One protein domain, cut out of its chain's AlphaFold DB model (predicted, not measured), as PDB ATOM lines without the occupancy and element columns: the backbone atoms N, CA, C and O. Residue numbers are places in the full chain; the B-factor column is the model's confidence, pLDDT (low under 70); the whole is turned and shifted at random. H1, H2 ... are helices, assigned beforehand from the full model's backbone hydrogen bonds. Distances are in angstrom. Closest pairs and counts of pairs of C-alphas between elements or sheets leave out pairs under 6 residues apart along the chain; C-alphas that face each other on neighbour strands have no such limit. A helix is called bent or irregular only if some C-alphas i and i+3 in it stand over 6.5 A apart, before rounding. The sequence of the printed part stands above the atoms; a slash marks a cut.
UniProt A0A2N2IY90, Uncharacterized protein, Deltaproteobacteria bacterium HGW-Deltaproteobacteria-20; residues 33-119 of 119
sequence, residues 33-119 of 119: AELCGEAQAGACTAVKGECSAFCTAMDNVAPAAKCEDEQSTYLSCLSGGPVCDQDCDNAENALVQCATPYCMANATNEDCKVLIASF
ATOM      1  N   ALA A  33      -4.092  74.495 111.589       94.62
ATOM      2  CA  ALA A  33      -5.173  75.220 112.253       94.62
ATOM      3  C   ALA A  33      -6.569  74.671 111.903       94.62
ATOM      4  O   ALA A  33      -7.461  74.698 112.747       94.62
ATOM      5  N   GLU A  34      -6.752  74.156 110.683       94.12
ATOM      6  CA  GLU A  34      -8.003  73.527 110.245       94.12
ATOM      7  C   GLU A  34      -8.176  72.154 110.903       94.12
ATOM      8  O   GLU A  34      -9.224  71.885 111.484       94.12
ATOM      9  N   LEU A  35      -7.120  71.331 110.899       93.81
ATOM     10  CA  LEU A  35      -7.111  70.015 111.546       93.81
ATOM     11  C   LEU A  35      -7.372  70.115 113.055       93.81
ATOM     12  O   LEU A  35      -8.233  69.416 113.583       93.81
ATOM     13  N   CYS A  36      -6.666  71.017 113.738       94.44
ATOM     14  CA  CYS A  36      -6.872  71.298 115.157       94.44
ATOM     15  C   CYS A  36      -8.290  71.821 115.419       94.44
ATOM     16  O   CYS A  36      -8.943  71.375 116.360       94.44
ATOM     17  N   GLY A  37      -8.794  72.736 114.580       95.00
ATOM     18  CA  GLY A  37     -10.125  73.320 114.751       95.00
ATOM     19  C   GLY A  37     -11.240  72.282 114.625       95.00
ATOM     20  O   GLY A  37     -12.168  72.265 115.432       95.00
ATOM     21  N   GLU A  38     -11.128  71.369 113.659       94.50
ATOM     22  CA  GLU A  38     -12.040  70.232 113.538       94.50
ATOM     23  C   GLU A  38     -11.919  69.262 114.712       94.50
ATOM     24  O   GLU A  38     -12.940  68.799 115.220       94.50
ATOM     25  N   ALA A  39     -10.699  68.998 115.189       93.25
ATOM     26  CA  ALA A  39     -10.480  68.093 116.310       93.25
ATOM     27  C   ALA A  39     -11.081  68.653 117.607       93.25
ATOM     28  O   ALA A  39     -11.722  67.922 118.366       93.25
ATOM     29  N   GLN A  40     -10.948  69.965 117.832       94.81
ATOM     30  CA  GLN A  40     -11.597  70.670 118.936       94.81
ATOM     31  C   GLN A  40     -13.122  70.646 118.801       94.81
ATOM     32  O   GLN A  40     -13.820  70.367 119.776       94.81
ATOM     33  N   ALA A  41     -13.652  70.902 117.600       94.31
ATOM     34  CA  ALA A  41     -15.090  70.870 117.343       94.31
ATOM     35  C   ALA A  41     -15.693  69.470 117.555       94.31
ATOM     36  O   ALA A  41     -16.820  69.352 118.040       94.31
ATOM     37  N   GLY A  42     -14.939  68.421 117.223       92.19
ATOM     38  CA  GLY A  42     -15.297  67.023 117.459       92.19
ATOM     39  C   GLY A  42     -14.945  66.493 118.853       92.19
ATOM     40  O   GLY A  42     -15.245  65.338 119.140       92.19
ATOM     41  N   ALA A  43     -14.342  67.316 119.722       91.69
ATOM     42  CA  ALA A  43     -13.889  66.947 121.065       91.69
ATOM     43  C   ALA A  43     -12.987  65.691 121.107       91.69
ATOM     44  O   ALA A  43     -13.090  64.884 122.031       91.69
ATOM     45  N   CYS A  44     -12.111  65.533 120.109       92.00
ATOM     46  CA  CYS A  44     -11.204  64.385 119.955       92.00
ATOM     47  C   CYS A  44      -9.713  64.758 120.042       92.00
ATOM     48  O   CYS A  44      -8.849  64.014 119.592       92.00
ATOM     49  N   THR A  45      -9.413  65.930 120.598       92.25
ATOM     50  CA  THR A  45      -8.065  66.393 120.949       92.25
ATOM     51  C   THR A  45      -8.115  66.998 122.345       92.25
ATOM     52  O   THR A  45      -9.143  67.573 122.726       92.25
ATOM     53  N   ALA A  46      -7.029  66.906 123.114       90.94
ATOM     54  CA  ALA A  46      -6.912  67.655 124.362       90.94
ATOM     55  C   ALA A  46      -6.395  69.086 124.142       90.94
ATOM     56  O   ALA A  46      -6.475  69.891 125.076       90.94
ATOM     57  N   VAL A  47      -5.934  69.427 122.928       92.12
ATOM     58  CA  VAL A  47      -5.465  70.771 122.568       92.12
ATOM     59  C   VAL A  47      -6.595  71.792 122.703       92.12
ATOM     60  O   VAL A  47      -7.658  71.669 122.097       92.12
ATOM     61  N   LYS A  48      -6.348  72.857 123.462       93.00
ATOM     62  CA  LYS A  48      -7.282  73.952 123.755       93.00
ATOM     63  C   LYS A  48      -6.766  75.297 123.251       93.00
ATOM     64  O   LYS A  48      -5.596  75.473 122.908       93.00
ATOM     65  N   GLY A  49      -7.665  76.278 123.278       93.12
ATOM     66  CA  GLY A  49      -7.379  77.649 122.875       93.12
ATOM     67  C   GLY A  49      -7.421  77.826 121.361       93.12
ATOM     68  O   GLY A  49      -7.986  77.008 120.640       93.12
ATOM     69  N   GLU A  50      -6.834  78.920 120.887       95.19
ATOM     70  CA  GLU A  50      -6.835  79.281 119.469       95.19
ATOM     71  C   GLU A  50      -5.893  78.368 118.670       95.19
ATOM     72  O   GLU A  50      -4.671  78.478 118.782       95.19
ATOM     73  N   CYS A  51      -6.448  77.503 117.818       94.00
ATOM     74  CA  CYS A  51      -5.667  76.570 116.997       94.00
ATOM     75  C   CYS A  51      -4.617  77.256 116.112       94.00
ATOM     76  O   CYS A  51      -3.531  76.721 115.915       94.00
ATOM     77  N   SER A  52      -4.892  78.459 115.604       94.56
ATOM     78  CA  SER A  52      -3.914  79.236 114.830       94.56
ATOM     79  C   SER A  52      -2.696  79.644 115.667       94.56
ATOM     80  O   SER A  52      -1.563  79.575 115.182       94.56
ATOM     81  N   ALA A  53      -2.916  80.023 116.929       96.00
ATOM     82  CA  ALA A  53      -1.857  80.362 117.870       96.00
ATOM     83  C   ALA A  53      -1.075  79.113 118.286       96.00
ATOM     84  O   ALA A  53       0.151  79.141 118.256       96.00
ATOM     85  N   PHE A  54      -1.769  78.013 118.596       95.81
ATOM     86  CA  PHE A  54      -1.145  76.722 118.892       95.81
ATOM     87  C   PHE A  54      -0.218  76.266 117.758       95.81
ATOM     88  O   PHE A  54       0.950  75.979 117.998       95.81
ATOM     89  N   CYS A  55      -0.713  76.255 116.517       94.88
ATOM     90  CA  CYS A  55       0.067  75.817 115.360       94.88
ATOM     91  C   CYS A  55       1.280  76.717 115.108       94.88
ATOM     92  O   CYS A  55       2.378  76.212 114.908       94.88
ATOM     93  N   THR A  56       1.106  78.041 115.193       96.06
ATOM     94  CA  THR A  56       2.219  78.994 115.041       96.06
ATOM     95  C   THR A  56       3.276  78.791 116.128       96.06
ATOM     96  O   THR A  56       4.470  78.761 115.842       96.06
ATOM     97  N   ALA A  57       2.842  78.620 117.378       96.81
ATOM     98  CA  ALA A  57       3.738  78.378 118.497       96.81
ATOM     99  C   ALA A  57       4.480  77.042 118.342       96.81
ATOM    100  O   ALA A  57       5.684  76.980 118.586       96.81
ATOM    101  N   MET A  58       3.793  75.988 117.887       94.75
ATOM    102  CA  MET A  58       4.420  74.699 117.600       94.75
ATOM    103  C   MET A  58       5.447  74.788 116.470       94.75
ATOM    104  O   MET A  58       6.529  74.236 116.634       94.75
ATOM    105  N   ASP A  59       5.179  75.515 115.382       94.75
ATOM    106  CA  ASP A  59       6.131  75.678 114.271       94.75
ATOM    107  C   ASP A  59       7.431  76.380 114.704       94.75
ATOM    108  O   ASP A  59       8.511  76.086 114.190       94.75
ATOM    109  N   ASN A  60       7.350  77.276 115.692       95.56
ATOM    110  CA  ASN A  60       8.521  77.945 116.264       95.56
ATOM    111  C   ASN A  60       9.241  77.085 117.315       95.56
ATOM    112  O   ASN A  60      10.471  77.120 117.421       95.56
ATOM    113  N   VAL A  61       8.485  76.338 118.124       96.75
ATOM    114  CA  VAL A  61       9.020  75.565 119.252       96.75
ATOM    115  C   VAL A  61       9.556  74.210 118.818       96.75
ATOM    116  O   VAL A  61      10.599  73.812 119.329       96.75
ATOM    117  N   ALA A  62       8.908  73.512 117.884       95.75
ATOM    118  CA  ALA A  62       9.302  72.165 117.479       95.75
ATOM    119  C   ALA A  62      10.773  72.090 117.031       95.75
ATOM    120  O   ALA A  62      11.487  71.266 117.599       95.75
ATOM    121  N   PRO A  63      11.302  72.990 116.177       95.81
ATOM    122  CA  PRO A  63      12.716  72.953 115.797       95.81
ATOM    123  C   PRO A  63      13.681  73.222 116.954       95.81
ATOM    124  O   PRO A  63      14.773  72.659 117.034       95.81
ATOM    125  N   ALA A  64      13.289  74.100 117.878       95.06
ATOM    126  CA  ALA A  64      14.113  74.448 119.028       95.06
ATOM    127  C   ALA A  64      14.105  73.351 120.107       95.06
ATOM    128  O   ALA A  64      15.121  73.117 120.766       95.06
ATOM    129  N   ALA A  65      12.967  72.677 120.267       96.19
ATOM    130  CA  ALA A  65      12.749  71.573 121.192       96.19
ATOM    131  C   ALA A  65      13.171  70.209 120.613       96.19
ATOM    132  O   ALA A  65      13.332  69.266 121.385       96.19
ATOM    133  N   LYS A  66      13.424  70.137 119.297       97.00
ATOM    134  CA  LYS A  66      13.670  68.911 118.518       97.00
ATOM    135  C   LYS A  66      12.474  67.954 118.521       97.00
ATOM    136  O   LYS A  66      12.641  66.769 118.791       97.00
ATOM    137  N   CYS A  67      11.289  68.513 118.291       96.75
ATOM    138  CA  CYS A  67       9.998  67.826 118.328       96.75
ATOM    139  C   CYS A  67       9.286  67.805 116.967       96.75
ATOM    140  O   CYS A  67       8.064  67.662 116.907       96.75
ATOM    141  N   GLU A  68      10.009  68.043 115.868       96.12
ATOM    142  CA  GLU A  68       9.427  68.099 114.521       96.12
ATOM    143  C   GLU A  68       8.796  66.758 114.117       96.12
ATOM    144  O   GLU A  68       7.754  66.732 113.461       96.12
ATOM    145  N   ASP A  69       9.390  65.645 114.555       96.94
ATOM    146  CA  ASP A  69       8.887  64.298 114.283       96.94
ATOM    147  C   ASP A  69       7.558  64.049 115.013       96.94
ATOM    148  O   ASP A  69       6.598  63.555 114.414       96.94
ATOM    149  N   GLU A  70       7.454  64.433 116.286       97.31
ATOM    150  CA  GLU A  70       6.221  64.330 117.065       97.31
ATOM    151  C   GLU A  70       5.132  65.258 116.513       97.31
ATOM    152  O   GLU A  70       3.973  64.852 116.406       97.31
ATOM    153  N   GLN A  71       5.501  66.477 116.102       94.62
ATOM    154  CA  GLN A  71       4.574  67.424 115.481       94.62
ATOM    155  C   GLN A  71       4.016  66.847 114.175       94.62
ATOM    156  O   GLN A  71       2.801  66.812 113.971       94.62
ATOM    157  N   SER A  72       4.898  66.344 113.309       94.25
ATOM    158  CA  SER A  72       4.529  65.707 112.046       94.25
ATOM    159  C   SER A  72       3.665  64.464 112.267       94.25
ATOM    160  O   SER A  72       2.676  64.267 111.562       94.25
ATOM    161  N   THR A  73       3.975  63.657 113.285       95.38
ATOM    162  CA  THR A  73       3.199  62.460 113.643       95.38
ATOM    163  C   THR A  73       1.782  62.826 114.084       95.38
ATOM    164  O   THR A  73       0.820  62.212 113.621       95.38
ATOM    165  N   TYR A  74       1.629  63.852 114.924       93.69
ATOM    166  CA  TYR A  74       0.319  64.347 115.352       93.69
ATOM    167  C   TYR A  74      -0.509  64.877 114.172       93.69
ATOM    168  O   TYR A  74      -1.648  64.451 113.974       93.69
ATOM    169  N   LEU A  75       0.074  65.729 113.324       92.12
ATOM    170  CA  LEU A  75      -0.620  66.275 112.151       92.12
ATOM    171  C   LEU A  75      -0.954  65.203 111.108       92.12
ATOM    172  O   LEU A  75      -2.028  65.234 110.504       92.12
ATOM    173  N   SER A  76      -0.066  64.229 110.917       92.94
ATOM    174  CA  SER A  76      -0.310  63.076 110.045       92.94
ATOM    175  C   SER A  76      -1.450  62.207 110.570       92.94
ATOM    176  O   SER A  76      -2.257  61.726 109.781       92.94
ATOM    177  N   CYS A  77      -1.564  62.043 111.892       93.69
ATOM    178  CA  CYS A  77      -2.690  61.336 112.495       93.69
ATOM    179  C   CYS A  77      -4.018  62.057 112.221       93.69
ATOM    180  O   CYS A  77      -4.957  61.445 111.714       93.69
ATOM    181  N   LEU A  78      -4.070  63.376 112.450       91.12
ATOM    182  CA  LEU A  78      -5.269  64.180 112.185       91.12
ATOM    183  C   LEU A  78      -5.666  64.210 110.699       91.12
ATOM    184  O   LEU A  78      -6.849  64.306 110.382       91.12
ATOM    185  N   SER A  79      -4.695  64.143 109.784       90.31
ATOM    186  CA  SER A  79      -4.930  64.187 108.332       90.31
ATOM    187  C   SER A  79      -5.058  62.814 107.661       90.31
ATOM    188  O   SER A  79      -5.380  62.749 106.474       90.31
ATOM    189  N   GLY A  80      -4.858  61.712 108.392       85.94
ATOM    190  CA  GLY A  80      -4.934  60.343 107.868       85.94
ATOM    191  C   GLY A  80      -6.349  59.862 107.511       85.94
ATOM    192  O   GLY A  80      -6.515  58.750 107.009       85.94
ATOM    193  N   GLY A  81      -7.376  60.669 107.772       85.12
ATOM    194  CA  GLY A  81      -8.784  60.391 107.500       85.12
ATOM    195  C   GLY A  81      -9.664  61.580 107.899       85.12
ATOM    196  O   GLY A  81      -9.149  62.688 108.068       85.12
ATOM    197  N   PRO A  82     -10.986  61.388 108.052       87.56
ATOM    198  CA  PRO A  82     -11.819  62.366 108.738       87.56
ATOM    199  C   PRO A  82     -11.274  62.613 110.147       87.56
ATOM    200  O   PRO A  82     -10.878  61.680 110.850       87.56
ATOM    201  N   VAL A  83     -11.233  63.877 110.558       86.81
ATOM    202  CA  VAL A  83     -10.775  64.234 111.902       86.81
ATOM    203  C   VAL A  83     -11.703  63.572 112.926       86.81
ATOM    204  O   VAL A  83     -12.916  63.544 112.727       86.81
ATOM    205  N   CYS A  84     -11.121  63.024 113.996       88.00
ATOM    206  CA  CYS A  84     -11.774  62.203 115.029       88.00
ATOM    207  C   CYS A  84     -12.111  60.747 114.669       88.00
ATOM    208  O   CYS A  84     -12.526  60.008 115.559       88.00
ATOM    209  N   ASP A  85     -11.900  60.293 113.428       90.62
ATOM    210  CA  ASP A  85     -12.043  58.862 113.105       90.62
ATOM    211  C   ASP A  85     -10.841  58.032 113.588       90.62
ATOM    212  O   ASP A  85     -10.917  56.802 113.667       90.62
ATOM    213  N   GLN A  86      -9.725  58.692 113.906       89.69
ATOM    214  CA  GLN A  86      -8.511  58.068 114.424       89.69
ATOM    215  C   GLN A  86      -8.242  58.503 115.862       89.69
ATOM    216  O   GLN A  86      -8.468  59.655 116.229       89.69
ATOM    217  N   ASP A  87      -7.728  57.570 116.660       90.50
ATOM    218  CA  ASP A  87      -7.216  57.852 117.996       90.50
ATOM    219  C   ASP A  87      -5.803  58.440 117.877       90.50
ATOM    220  O   ASP A  87      -4.828  57.728 117.606       90.50
ATOM    221  N   CYS A  88      -5.716  59.759 118.045       93.62
ATOM    222  CA  CYS A  88      -4.469  60.510 117.981       93.62
ATOM    223  C   CYS A  88      -3.863  60.798 119.360       93.62
ATOM    224  O   CYS A  88      -2.846  61.493 119.420       93.62
ATOM    225  N   ASP A  89      -4.396  60.223 120.446       93.25
ATOM    226  CA  ASP A  89      -3.954  60.504 121.817       93.25
ATOM    227  C   ASP A  89      -2.474  60.167 122.019       93.25
ATOM    228  O   ASP A  89      -1.752  60.870 122.722       93.25
ATOM    229  N   ASN A  90      -1.981  59.096 121.392       95.06
ATOM    230  CA  ASN A  90      -0.569  58.718 121.493       95.06
ATOM    231  C   ASN A  90       0.351  59.735 120.805       95.06
ATOM    232  O   ASN A  90       1.399  60.080 121.351       95.06
ATOM    233  N   ALA A  91      -0.035  60.207 119.619       95.44
ATOM    234  CA  ALA A  91       0.738  61.188 118.866       95.44
ATOM    235  C   ALA A  91       0.699  62.561 119.551       95.44
ATOM    236  O   ALA A  91       1.728  63.223 119.680       95.44
ATOM    237  N   GLU A  92      -0.470  62.949 120.059       95.19
ATOM    238  CA  GLU A  92      -0.651  64.163 120.845       95.19
ATOM    239  C   GLU A  92       0.175  64.118 122.136       95.19
ATOM    240  O   GLU A  92       0.965  65.022 122.397       95.19
ATOM    241  N   ASN A  93       0.088  63.032 122.909       95.81
ATOM    242  CA  ASN A  93       0.877  62.877 124.131       95.81
ATOM    243  C   ASN A  93       2.384  62.891 123.853       95.81
ATOM    244  O   ASN A  93       3.130  63.474 124.637       95.81
ATOM    245  N   ALA A  94       2.848  62.285 122.755       96.81
ATOM    246  CA  ALA A  94       4.254  62.352 122.364       96.81
ATOM    247  C   ALA A  94       4.693  63.802 122.102       96.81
ATOM    248  O   ALA A  94       5.717  64.237 122.633       96.81
ATOM    249  N   LEU A  95       3.876  64.573 121.378       95.88
ATOM    250  CA  LEU A  95       4.121  65.991 121.120       95.88
ATOM    251  C   LEU A  95       4.190  66.809 122.413       95.88
ATOM    252  O   LEU A  95       5.144  67.562 122.621       95.88
ATOM    253  N   VAL A  96       3.224  66.617 123.317       95.44
ATOM    254  CA  VAL A  96       3.188  67.287 124.626       95.44
ATOM    255  C   VAL A  96       4.432  66.947 125.444       95.44
ATOM    256  O   VAL A  96       5.090  67.846 125.972       95.44
ATOM    257  N   GLN A  97       4.785  65.664 125.547       96.38
ATOM    258  CA  GLN A  97       5.947  65.200 126.311       96.38
ATOM    259  C   GLN A  97       7.266  65.730 125.737       96.38
ATOM    260  O   GLN A  97       8.194  65.994 126.502       96.38
ATOM    261  N   CYS A  98       7.343  65.930 124.419       97.31
ATOM    262  CA  CYS A  98       8.518  66.497 123.773       97.31
ATOM    263  C   CYS A  98       8.627  68.018 123.989       97.31
ATOM    264  O   CYS A  98       9.673  68.521 124.408       97.31
ATOM    265  N   ALA A  99       7.543  68.769 123.768       96.00
ATOM    266  CA  ALA A  99       7.564  70.232 123.838       96.00
ATOM    267  C   ALA A  99       7.591  70.772 125.279       96.00
ATOM    268  O   ALA A  99       8.179  71.828 125.540       96.00
ATOM    269  N   THR A 100       6.985  70.062 126.239       95.31
ATOM    270  CA  THR A 100       6.815  70.545 127.624       95.31
ATOM    271  C   THR A 100       8.140  70.856 128.333       95.31
ATOM    272  O   THR A 100       8.254  71.955 128.883       95.31
ATOM    273  N   PRO A 101       9.173  69.985 128.327       96.75
ATOM    274  CA  PRO A 101      10.450  70.284 128.976       96.75
ATOM    275  C   PRO A 101      11.121  71.543 128.417       96.75
ATOM    276  O   PRO A 101      11.640  72.358 129.182       96.75
ATOM    277  N   TYR A 102      11.070  71.732 127.093       96.75
ATOM    278  CA  TYR A 102      11.586  72.937 126.451       96.75
ATOM    279  C   TYR A 102      10.791  74.176 126.880       96.75
ATOM    280  O   TYR A 102      11.389  75.182 127.268       96.75
ATOM    281  N   CYS A 103       9.458  74.097 126.872       97.25
ATOM    282  CA  CYS A 103       8.595  75.214 127.250       97.25
ATOM    283  C   CYS A 103       8.755  75.597 128.723       97.25
ATOM    284  O   CYS A 103       8.794  76.779 129.054       97.25
ATOM    285  N   MET A 104       8.934  74.616 129.609       95.81
ATOM    286  CA  MET A 104       9.233  74.863 131.018       95.81
ATOM    287  C   MET A 104      10.598  75.526 131.221       95.81
ATOM    288  O   MET A 104      10.728  76.406 132.072       95.81
ATOM    289  N   ALA A 105      11.611  75.140 130.439       97.44
ATOM    290  CA  ALA A 105      12.924  75.783 130.469       97.44
ATOM    291  C   ALA A 105      12.906  77.204 129.870       97.44
ATOM    292  O   ALA A 105      13.752  78.025 130.218       97.44
ATOM    293  N   ASN A 106      11.929  77.506 129.009       97.00
ATOM    294  CA  ASN A 106      11.797  78.769 128.282       97.00
ATOM    295  C   ASN A 106      10.457  79.469 128.565       97.00
ATOM    296  O   ASN A 106       9.868  80.070 127.673       97.00
ATOM    297  N   ALA A 107       9.982  79.449 129.814       94.00
ATOM    298  CA  ALA A 107       8.646  79.939 130.181       94.00
ATOM    299  C   ALA A 107       8.388  81.439 129.893       94.00
ATOM    300  O   ALA A 107       7.248  81.901 129.936       94.00
ATOM    301  N   THR A 108       9.430  82.227 129.610       95.94
ATOM    302  CA  THR A 108       9.294  83.627 129.181       95.94
ATOM    303  C   THR A 108       9.034  83.783 127.682       95.94
ATOM    304  O   THR A 108       8.639  84.870 127.272       95.94
ATOM    305  N   ASN A 109       9.262  82.744 126.875       96.31
ATOM    306  CA  ASN A 109       8.959  82.732 125.445       96.31
ATOM    307  C   ASN A 109       7.431  82.727 125.246       96.31
ATOM    308  O   ASN A 109       6.730  81.922 125.858       96.31
ATOM    309  N   GLU A 110       6.914  83.634 124.412       97.56
ATOM    310  CA  GLU A 110       5.474  83.769 124.157       97.56
ATOM    311  C   GLU A 110       4.865  82.506 123.530       97.56
ATOM    312  O   GLU A 110       3.781  82.097 123.939       97.56
ATOM    313  N   ASP A 111       5.585  81.823 122.637       97.00
ATOM    314  CA  ASP A 111       5.131  80.564 122.039       97.00
ATOM    315  C   ASP A 111       5.003  79.475 123.110       97.00
ATOM    316  O   ASP A 111       4.010  78.757 123.177       97.00
ATOM    317  N   CYS A 112       5.962  79.409 124.038       97.50
ATOM    318  CA  CYS A 112       5.908  78.463 125.154       97.50
ATOM    319  C   CYS A 112       4.715  78.734 126.082       97.50
ATOM    320  O   CYS A 112       4.119  77.790 126.596       97.50
ATOM    321  N   LYS A 113       4.324  80.001 126.282       97.19
ATOM    322  CA  LYS A 113       3.119  80.342 127.059       97.19
ATOM    323  C   LYS A 113       1.847  79.872 126.363       97.19
ATOM    324  O   LYS A 113       0.954  79.374 127.043       97.19
ATOM    325  N   VAL A 114       1.774  80.022 125.038       97.06
ATOM    326  CA  VAL A 114       0.652  79.514 124.238       97.06
ATOM    327  C   VAL A 114       0.568  77.997 124.372       97.06
ATOM    328  O   VAL A 114      -0.475  77.496 124.768       97.06
ATOM    329  N   LEU A 115       1.670  77.275 124.149       95.25
ATOM    330  CA  LEU A 115       1.675  75.810 124.222       95.25
ATOM    331  C   LEU A 115       1.311  75.279 125.611       95.25
ATOM    332  O   LEU A 115       0.498  74.368 125.717       95.25
ATOM    333  N   ILE A 116       1.839  75.881 126.680       94.38
ATOM    334  CA  ILE A 116       1.485  75.506 128.061       94.38
ATOM    335  C   ILE A 116       0.003  75.778 128.359       94.38
ATOM    336  O   ILE A 116      -0.592  75.075 129.167       94.38
ATOM    337  N   ALA A 117      -0.599  76.800 127.749       93.94
ATOM    338  CA  ALA A 117      -2.026  77.077 127.900       93.94
ATOM    339  C   ALA A 117      -2.910  76.192 127.000       93.94
ATOM    340  O   ALA A 117      -4.108  76.060 127.263       93.94
ATOM    341  N   SER A 118      -2.333  75.624 125.938       92.94
ATOM    342  CA  SER A 118      -3.019  74.768 124.973       92.94
ATOM    343  C   SER A 118      -3.092  73.301 125.392       92.94
ATOM    344  O   SER A 118      -4.020  72.632 124.952       92.94
ATOM    345  N   PHE A 119      -2.175  72.802 126.222       88.50
ATOM    346  CA  PHE A 119      -2.193  71.428 126.748       88.50
ATOM    347  C   PHE A 119      -2.814  71.372 128.156       88.50
ATOM    348  O   PHE A 119      -3.761  70.579 128.380       88.50
TER     349      PHE A 119
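AT A GLANCE: This is residues 33 to 119 of the 119 residues of an uncharacterized protein of Deltaproteobacteria bacterium HGW-Deltaproteobacteria-20 (UniProt A0A2N2IY90). An elongated body of helices, in which H3 and H4 fold back on each other as a helical hairpin, with H4 running along the longest axis; H2 crosses from H1 to the far end of this hairpin, where H3 begins, and H5 packs on H2 and on the last part of H4. H1 lies toward one end, beside the start of H2 and the end of H3, away from H4 and H5, and the helix packing is mostly crossed, with steep tilts outnumbering shallow ones. The printed part has 87 residues with five named helices, in the order H1, H2, H3, H4, H5, and no named strand; the class is all helix. The whole is compact, with a radius of gyration of the C-alphas of 11.9 A, and the C-alphas span 36 by 22 by 15 A along the three main axes.

IN THESE COORDINATES: Find C-alpha 33 at (-5.173, 75.220, 112.253); there H1 begins, residues 33 to 41, 12.0 A from first to last C-alpha. After residues 42 to 50, look for C-alpha 51 at (-5.667, 76.570, 116.997), where H2 begins; it covers residues 51 to 65 and is 19.5 A long. H2 is irregular, only just: C-alphas 60 and 63 are 6.54 A apart. Two residues on you reach H3, residues 68 to 79, 16.1 A long. H4 is the longest helix, residues 89 to 105, 24.4 A from first to last C-alpha. It has a kink of 27 degrees near residue 99, and it is irregular, only just: C-alphas 98 and 101 are 6.7 A apart. H5, residues 110 to 118, is 12.4 A long and ends at C-alpha 118, at (-3.019, 74.768, 124.973).

HOW THE PARTS SIT: Begin with H2, the hub, which touches the four other helices. With residues 51 to 55 alone it touches H1, opposite ways at a steep tilt of 61 degrees; the closest C-alphas are those of Ala 33 and Ser 52, 4.9 A apart. H2 touches H5 at a steep tilt of 62 degrees, opposite ways, with the C-alphas of Ala 57 and Asp 111 the closest at 4.4 A. Toward its end, residues 61 to 65 of H2 touch residues 98 to 102 of H4, the same way at a steep tilt of 66 degrees; the closest C-alphas are those of Ala 65 and Tyr 102, 5.6 A apart. H2 and H3 form a helical hairpin and only just touch, with 3 pairs of C-alphas within 8 A, the closest being those of Ala 62 and Glu 68 at 5.0 A; their tilt is shallow, 31 degrees, opposite ways. H3 and H4 are a helical hairpin too, at a shallow tilt of 34.9 degrees, only just short of steep; their closest C-alphas are those of Tyr 74 and Ala 91, 4.7 A apart. H4 and H5 make a third helical hairpin, at a steep tilt of 40 degrees, and residues 100 to 104 of H4 alone touch H5, with the C-alphas of Cys 103 and Cys 112 the closest at 4.7 A. At the other end, residues 75 to 79 of H3 alone touch H1, the closest C-alphas being those of Leu 35 and Leu 78 at 6.2 A. H1 is apart from H4 and from H5, and H3 is apart from H5. Along the backbone, every O i to N i+4 pair is within hydrogen-bond range in H1, H3 and H5, while H2 has 9 of 11 and H4 has 11 of 13.

THE WHOLE: Look at Gly 81 and Thr 108 for the two C-alphas farthest apart, 36.6 A. The printed part has no cut and ends at Phe 119, the chain's last residue; its first and last C-alphas, those of Ala 33 and Phe 119, are 15.3 A apart. The links H2 to H3 and H4 to H5 are tight, those from H1 to H2 and from H3 to H4 are short, and no link is long. The mean pLDDT of the printed part is 94.3, and no printed residue is under 70.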